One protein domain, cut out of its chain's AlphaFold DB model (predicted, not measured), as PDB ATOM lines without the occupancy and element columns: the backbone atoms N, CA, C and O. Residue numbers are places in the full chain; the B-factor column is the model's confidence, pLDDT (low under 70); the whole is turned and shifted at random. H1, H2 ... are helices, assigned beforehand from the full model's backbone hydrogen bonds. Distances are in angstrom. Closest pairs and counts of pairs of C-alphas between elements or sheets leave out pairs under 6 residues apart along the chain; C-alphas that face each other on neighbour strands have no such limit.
ATOM      1  N   ASN A 411     374.215 492.932 394.059       87.88
ATOM      2  CA  ASN A 411     375.437 493.719 394.229       87.88
ATOM      3  C   ASN A 411     375.455 494.966 393.332       87.88
ATOM      4  O   ASN A 411     375.853 496.043 393.771       87.88
ATOM      5  N   THR A 412     375.018 494.845 392.074       90.00
ATOM      6  CA  THR A 412     374.936 496.002 391.164       90.00
ATOM      7  C   THR A 412     373.857 496.997 391.593       90.00
ATOM      8  O   THR A 412     374.067 498.208 391.484       90.00
ATOM      9  N   LEU A 413     372.734 496.516 392.132       88.06
ATOM     10  CA  LEU A 413     371.685 497.369 392.683       88.06
ATOM     11  C   LEU A 413     372.142 498.090 393.960       88.06
ATOM     12  O   LEU A 413     371.965 499.303 394.050       88.06
ATOM     13  N   GLU A 414     372.787 497.387 394.893       90.62
ATOM     14  CA  GLU A 414     373.352 497.965 396.122       90.62
ATOM     15  C   GLU A 414     374.420 499.019 395.807       90.62
ATOM     16  O   GLU A 414     374.437 500.094 396.405       90.62
ATOM     17  N   GLN A 415     375.287 498.769 394.820       91.75
ATOM     18  CA  GLN A 415     376.255 499.767 394.354       91.75
ATOM     19  C   GLN A 415     375.561 501.016 393.798       91.75
ATOM     20  O   GLN A 415     375.939 502.135 394.147       91.75
ATOM     21  N   ALA A 416     374.527 500.852 392.968       93.38
ATOM     22  CA  ALA A 416     373.768 501.979 392.430       93.38
ATOM     23  C   ALA A 416     373.018 502.759 393.526       93.38
ATOM     24  O   ALA A 416     372.924 503.986 393.455       93.38
ATOM     25  N   GLU A 417     372.492 502.066 394.536       92.75
ATOM     26  CA  GLU A 417     371.833 502.680 395.687       92.75
ATOM     27  C   GLU A 417     372.827 503.470 396.546       92.75
ATOM     28  O   GLU A 417     372.562 504.624 396.885       92.75
ATOM     29  N   ASN A 418     374.005 502.906 396.816       93.12
ATOM     30  CA  ASN A 418     375.069 503.582 397.556       93.12
ATOM     31  C   ASN A 418     375.530 504.861 396.852       93.12
ATOM     32  O   ASN A 418     375.585 505.910 397.491       93.12
ATOM     33  N   ILE A 419     375.751 504.814 395.533       93.94
ATOM     34  CA  ILE A 419     376.122 505.999 394.740       93.94
ATOM     35  C   ILE A 419     375.041 507.083 394.842       93.94
ATOM     36  O   ILE A 419     375.346 508.259 395.040       93.94
ATOM     37  N   LYS A 420     373.760 506.708 394.737       94.25
ATOM     38  CA  LYS A 420     372.654 507.665 394.885       94.25
ATOM     39  C   LYS A 420     372.588 508.245 396.297       94.25
ATOM     40  O   LYS A 420     372.390 509.447 396.442       94.25
ATOM     41  N   ASN A 421     372.769 507.422 397.327       94.00
ATOM     42  CA  ASN A 421     372.759 507.861 398.721       94.00
ATOM     43  C   ASN A 421     373.929 508.805 399.037       94.00
ATOM     44  O   ASN A 421     373.745 509.778 399.770       94.00
ATOM     45  N   GLU A 422     375.110 508.558 398.475       94.12
ATOM     46  CA  GLU A 422     376.255 509.466 398.574       94.12
ATOM     47  C   GLU A 422     375.982 510.795 397.871       94.12
ATOM     48  O   GLU A 422     376.141 511.841 398.497       94.12
ATOM     49  N   ALA A 423     375.455 510.770 396.643       94.19
ATOM     50  CA  ALA A 423     375.066 511.986 395.929       94.19
ATOM     51  C   ALA A 423     374.004 512.797 396.700       94.19
ATOM     52  O   ALA A 423     374.087 514.021 396.782       94.19
ATOM     53  N   ILE A 424     373.025 512.132 397.330       93.81
ATOM     54  CA  ILE A 424     372.031 512.798 398.189       93.81
ATOM     55  C   ILE A 424     372.712 513.470 399.386       93.81
ATOM     56  O   ILE A 424     372.402 514.622 399.691       93.81
ATOM     57  N   LYS A 425     373.638 512.782 400.066       92.88
ATOM     58  CA  LYS A 425     374.382 513.353 401.202       92.88
ATOM     59  C   LYS A 425     375.243 514.540 400.779       92.88
ATOM     60  O   LYS A 425     375.299 515.533 401.505       92.88
ATOM     61  N   GLU A 426     375.889 514.452 399.623       94.38
ATOM     62  CA  GLU A 426     376.709 515.524 399.065       94.38
ATOM     63  C   GLU A 426     375.855 516.757 398.759       94.38
ATOM     64  O   GLU A 426     376.122 517.828 399.304       94.38
ATOM     65  N   ILE A 427     374.743 516.586 398.038       94.06
ATOM     66  CA  ILE A 427     373.791 517.668 397.747       94.06
ATOM     67  C   ILE A 427     373.235 518.271 399.042       94.06
ATOM     68  O   ILE A 427     373.139 519.489 399.161       94.06
ATOM     69  N   GLN A 428     372.887 517.461 400.046       91.88
ATOM     70  CA  GLN A 428     372.424 517.968 401.346       91.88
ATOM     71  C   GLN A 428     373.502 518.788 402.068       91.88
ATOM     72  O   GLN A 428     373.188 519.815 402.677       91.88
ATOM     73  N   SER A 429     374.765 518.363 401.992       91.75
ATOM     74  CA  SER A 429     375.902 519.096 402.554       91.75
ATOM     75  C   SER A 429     376.126 520.424 401.834       91.75
ATOM     76  O   SER A 429     376.290 521.457 402.484       91.75
ATOM     77  N   GLU A 430     376.077 520.431 400.503       91.75
ATOM     78  CA  GLU A 430     376.173 521.651 399.702       91.75
ATOM     79  C   GLU A 430     375.025 522.612 400.000       91.75
ATOM     80  O   GLU A 430     375.255 523.795 400.240       91.75
ATOM     81  N   LEU A 431     373.797 522.104 400.085       89.50
ATOM     82  CA  LEU A 431     372.624 522.897 400.439       89.50
ATOM     83  C   LEU A 431     372.793 523.516 401.837       89.50
ATOM     84  O   LEU A 431     372.507 524.699 402.029       89.50
ATOM     85  N   LYS A 432     373.325 522.759 402.806       88.00
ATOM     86  CA  LYS A 432     373.658 523.283 404.140       88.00
ATOM     87  C   LYS A 432     374.697 524.404 404.063       88.00
ATOM     88  O   LYS A 432     374.457 525.475 404.612       88.00
ATOM     89  N   LYS A 433     375.796 524.205 403.326       89.19
ATOM     90  CA  LYS A 433     376.836 525.229 403.125       89.19
ATOM     91  C   LYS A 433     376.281 526.493 402.467       89.19
ATOM     92  O   LYS A 433     376.597 527.593 402.905       89.19
ATOM     93  N   ILE A 434     375.425 526.355 401.452       89.44
ATOM     94  CA  ILE A 434     374.782 527.488 400.771       89.44
ATOM     95  C   ILE A 434     373.856 528.239 401.735       89.44
ATOM     96  O   ILE A 434     373.873 529.468 401.760       89.44
ATOM     97  N   ARG A 435     373.082 527.532 402.569       86.38
ATOM     98  CA  ARG A 435     372.228 528.161 403.593       86.38
ATOM     99  C   ARG A 435     373.039 528.908 404.648       86.38
ATOM    100  O   ARG A 435     372.666 530.020 405.014       86.38
ATOM    101  N   GLU A 436     374.143 528.329 405.110       85.50
ATOM    102  CA  GLU A 436     375.061 528.975 406.054       85.50
ATOM    103  C   GLU A 436     375.715 530.214 405.433       85.50
ATOM    104  O   GLU A 436     375.731 531.278 406.052       85.50
ATOM    105  N   ALA A 437     376.182 530.115 404.186       87.88
ATOM    106  CA  ALA A 437     376.729 531.244 403.441       87.88
ATOM    107  C   ALA A 437     375.689 532.357 403.250       87.88
ATOM    108  O   ALA A 437     376.002 533.522 403.475       87.88
ATOM    109  N   HIS A 438     374.442 532.011 402.915       85.62
ATOM    110  CA  HIS A 438     373.340 532.967 402.800       85.62
ATOM    111  C   HIS A 438     373.029 533.646 404.142       85.62
ATOM    112  O   HIS A 438     372.921 534.867 404.196       85.62
ATOM    113  N   SER A 439     372.948 532.885 405.241       85.69
ATOM    114  CA  SER A 439     372.731 533.440 406.586       85.69
ATOM    115  C   SER A 439     373.854 534.396 406.997       85.69
ATOM    116  O   SER A 439     373.592 535.496 407.479       85.69
ATOM    117  N   ASN A 440     375.109 534.012 406.755       86.44
ATOM    118  CA  ASN A 440     376.262 534.863 407.031       86.44
ATOM    119  C   ASN A 440     376.258 536.121 406.157       86.44
ATOM    120  O   ASN A 440     376.519 537.206 406.665       86.44
ATOM    121  N   MET A 441     375.906 535.995 404.877       85.31
ATOM    122  CA  MET A 441     375.802 537.121 403.953       85.31
ATOM    123  C   MET A 441     374.747 538.135 404.420       85.31
ATOM    124  O   MET A 441     375.046 539.326 404.492       85.31
ATOM    125  N   VAL A 442     373.551 537.675 404.807       84.81
ATOM    126  CA  VAL A 442     372.492 538.533 405.370       84.81
ATOM    127  C   VAL A 442     373.001 539.274 406.609       84.81
ATOM    128  O   VAL A 442     372.944 540.499 406.638       84.81
ATOM    129  N   LYS A 443     373.633 538.574 407.562       84.06
ATOM    130  CA  LYS A 443     374.218 539.202 408.763       84.06
ATOM    131  C   LYS A 443     375.303 540.231 408.435       84.06
ATOM    132  O   LYS A 443     375.394 541.264 409.091       84.06
ATOM    133  N   THR A 444     376.146 539.966 407.434       86.56
ATOM    134  CA  THR A 444     377.172 540.933 407.010       86.56
ATOM    135  C   THR A 444     376.568 542.172 406.357       86.56
ATOM    136  O   THR A 444     377.073 543.269 406.587       86.56
ATOM    137  N   TYR A 445     375.482 542.024 405.591       83.94
ATOM    138  CA  TYR A 445     374.768 543.161 405.013       83.94
ATOM    139  C   TYR A 445     374.030 543.966 406.081       83.94
ATOM    140  O   TYR A 445     374.153 545.185 406.078       83.94
ATOM    141  N   GLU A 446     373.362 543.319 407.038       82.88
ATOM    142  CA  GLU A 446     372.761 543.988 408.202       82.88
ATOM    143  C   GLU A 446     373.810 544.775 409.000       82.88
ATOM    144  O   GLU A 446     373.610 545.947 409.313       82.88
ATOM    145  N   GLY A 447     374.974 544.170 409.261       84.12
ATOM    146  CA  GLY A 447     376.087 544.845 409.927       84.12
ATOM    147  C   GLY A 447     376.610 546.053 409.145       84.12
ATOM    148  O   GLY A 447     376.890 547.093 409.738       84.12
ATOM    149  N   LYS A 448     376.698 545.956 407.812       85.00
ATOM    150  CA  LYS A 448     377.108 547.077 406.951       85.00
ATOM    151  C   LYS A 448     376.060 548.185 406.887       85.00
ATOM    152  O   LYS A 448     376.427 549.352 406.941       85.00
ATOM    153  N   LEU A 449     374.777 547.849 406.807       82.94
ATOM    154  CA  LEU A 449     373.686 548.829 406.840       82.94
ATOM    155  C   LEU A 449     373.663 549.582 408.172       82.94
ATOM    156  O   LEU A 449     373.568 550.808 408.178       82.94
ATOM    157  N   SER A 450     373.883 548.863 409.277       83.19
ATOM    158  CA  SER A 450     374.058 549.455 410.603       83.19
ATOM    159  C   SER A 450     375.264 550.406 410.664       83.19
ATOM    160  O   SER A 450     375.144 551.506 411.199       83.19
ATOM    161  N   GLU A 451     376.400 550.041 410.058       85.69
ATOM    162  CA  GLU A 451     377.599 550.896 409.970       85.69
ATOM    163  C   GLU A 451     377.342 552.201 409.190       85.69
ATOM    164  O   GLU A 451     377.865 553.251 409.558       85.69
ATOM    165  N   PHE A 452     376.502 552.157 408.151       84.25
ATOM    166  CA  PHE A 452     376.083 553.339 407.385       84.25
ATOM    167  C   PHE A 452     374.871 554.076 407.986       84.25
ATOM    168  O   PHE A 452     374.440 555.084 407.427       84.25
ATOM    169  N   GLY A 453     374.344 553.617 409.127       80.88
ATOM    170  CA  GLY A 453     373.222 554.249 409.825       80.88
ATOM    171  C   GLY A 453     371.863 554.073 409.142       80.88
ATOM    172  O   GLY A 453     370.955 554.847 409.428       80.88
ATOM    173  N   ILE A 454     371.727 553.085 408.252       80.00
ATOM    174  CA  ILE A 454     370.477 552.751 407.560       80.00
ATOM    175  C   ILE A 454     369.734 551.702 408.405       80.00
ATOM    176  O   ILE A 454     370.251 550.592 408.569       80.00
ATOM    177  N   PRO A 455     368.554 552.024 408.968       76.38
ATOM    178  CA  PRO A 455     367.750 551.071 409.724       76.38
ATOM    179  C   PRO A 455     367.286 549.913 408.840       76.38
ATOM    180  O   PRO A 455     366.933 550.097 407.674       76.38
ATOM    181  N   VAL A 456     367.270 548.705 409.399       68.06
ATOM    182  CA  VAL A 456     366.895 547.476 408.677       68.06
ATOM    183  C   VAL A 456     365.440 547.527 408.190       68.06
ATOM    184  O   VAL A 456     365.099 546.874 407.209       68.06
ATOM    185  N   GLU A 457     364.600 548.357 408.815       70.06
ATOM    186  CA  GLU A 457     363.211 548.599 408.422       70.06
ATOM    187  C   GLU A 457     363.068 549.348 407.080       70.06
ATOM    188  O   GLU A 457     362.015 549.267 406.445       70.06
ATOM    189  N   GLU A 458     364.111 550.047 406.606       68.81
ATOM    190  CA  GLU A 458     364.084 550.777 405.326       68.81
ATOM    191  C   GLU A 458     364.244 549.864 404.095       68.81
ATOM    192  O   GLU A 458     363.976 550.293 402.972       68.81
ATOM    193  N   LEU A 459     364.625 548.591 404.278       71.06
ATOM    194  CA  LEU A 459     364.747 547.612 403.186       71.06
ATOM    195  C   LEU A 459     363.403 547.254 402.536       71.06
ATOM    196  O   LEU A 459     363.383 546.813 401.388       71.06
ATOM    197  N   GLY A 460     362.284 547.415 403.249       69.75
ATOM    198  CA  GLY A 460     360.944 547.110 402.735       69.75
ATOM    199  C   GLY A 460     360.654 545.619 402.499       69.75
ATOM    200  O   GLY A 460     359.578 545.288 402.001       69.75
ATOM    201  N   PHE A 461     361.576 544.719 402.850       73.06
ATOM    202  CA  PHE A 461     361.371 543.270 402.865       73.06
ATOM    203  C   PHE A 461     362.254 542.603 403.927       73.06
ATOM    204  O   PHE A 461     363.395 543.012 404.132       73.06
ATOM    205  N   ASP A 462     361.747 541.533 404.542       73.12
ATOM    206  CA  ASP A 462     362.531 540.696 405.451       73.12
ATOM    207  C   ASP A 462     363.262 539.605 404.653       73.12
ATOM    208  O   ASP A 462     362.613 538.794 403.973       73.12
ATOM    209  N   PRO A 463     364.606 539.540 404.696       71.56
ATOM    210  CA  PRO A 463     365.341 538.470 404.040       71.56
ATOM    211  C   PRO A 463     364.978 537.122 404.675       71.56
ATOM    212  O   PRO A 463     365.110 536.915 405.881       71.56
ATOM    213  N   LEU A 464     364.527 536.173 403.852       71.56
ATOM    214  CA  LEU A 464     364.072 534.868 404.323       71.56
ATOM    215  C   LEU A 464     365.269 534.037 404.811       71.56
ATOM    216  O   LEU A 464     366.000 533.434 404.021       71.56
ATOM    217  N   VAL A 465     365.490 534.012 406.124       71.81
ATOM    218  CA  VAL A 465     366.527 533.177 406.735       71.81
ATOM    219  C   VAL A 465     365.993 531.742 406.842       71.81
ATOM    220  O   VAL A 465     364.963 531.520 407.479       71.81
ATOM    221  N   PRO A 466     366.649 530.737 406.232       65.50
ATOM    222  CA  PRO A 466     366.212 529.348 406.338       65.50
ATOM    223  C   PRO A 466     366.331 528.865 407.796       65.50
ATOM    224  O   PRO A 466     367.422 528.573 408.272       65.50
ATOM    225  N   ALA A 467     365.200 528.782 408.500       56.12
ATOM    226  CA  ALA A 467     365.110 528.608 409.957       56.12
ATOM    227  C   ALA A 467     365.313 527.171 410.488       56.12
ATOM    228  O   ALA A 467     364.966 526.889 411.630       56.12
ATOM    229  N   ASN A 468     365.880 526.258 409.696       53.88
ATOM    230  CA  ASN A 468     366.128 524.882 410.137       53.88
ATOM    231  C   ASN A 468     367.632 524.662 410.334       53.88
ATOM    232  O   ASN A 468     368.328 524.275 409.389       53.88
ATOM    233  N   ILE A 469     368.093 524.939 411.556       46.03
ATOM    234  CA  ILE A 469     369.356 524.439 412.123       46.03
ATOM    235  C   ILE A 469     369.066 523.131 412.852       46.03
ATOM    236  O   ILE A 469     368.069 523.104 413.611       46.03
TER     237      ILE A 469
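This is residues 411 to 469 of the 469 residues of the protein "Growth-arrest-specific protein 8" of Oxytricha trifallax (UniProt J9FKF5). One very long straight helix, H1, makes nearly the whole length of this rod, and at its far end the chain folds back, through the short helix H2 and a tail with no named element, beside the second half of H1. The first half of H1, residues 411 to 431, sticks out free. The printed part has 59 residues with two named helices, H1 then H2, and no named strand; the class is all helix. The whole is extended, with a radius of gyration of the C-alphas of 18.8 A, and spans 62 by 17 by 15 A.

Start at residues 411 to 451, which form H1; its residues 411 to 431 stand free. In its backbone every O i to N i+4 pair is within hydrogen-bond range. Go on through a tight link of 4 residues to H2, residues 456 to 459, which is too short for such a pair; its one O i to N i+3 pair is within range. H1 and H2 only just touch, with 3 pairs of C-alphas within 8 A, and touch only at the corner by their link. H1 takes part with residues 446 to 450 alone. The closest C-alphas of the two are those of Glu 446 and Val 456, 6.8 A apart.

Find C-alpha 411 at (375.437, 493.719, 394.229); from there H1 runs 59.3 A to C-alpha 451 at (377.599, 550.896, 409.970). H2 ends at C-alpha 459, at (364.747, 547.612, 403.186).

The two C-alphas farthest apart are those of Asn 411 and Gly 453, 62.5 A. Without the free stretch, the body of 38 residues spans 31 by 17 by 12 A. The printed part has no cut and ends at Ile 469, the chain's last residue. The mean pLDDT of the printed part is 83.1; residues 456, 458, 460 and 466 to 469 are under 70.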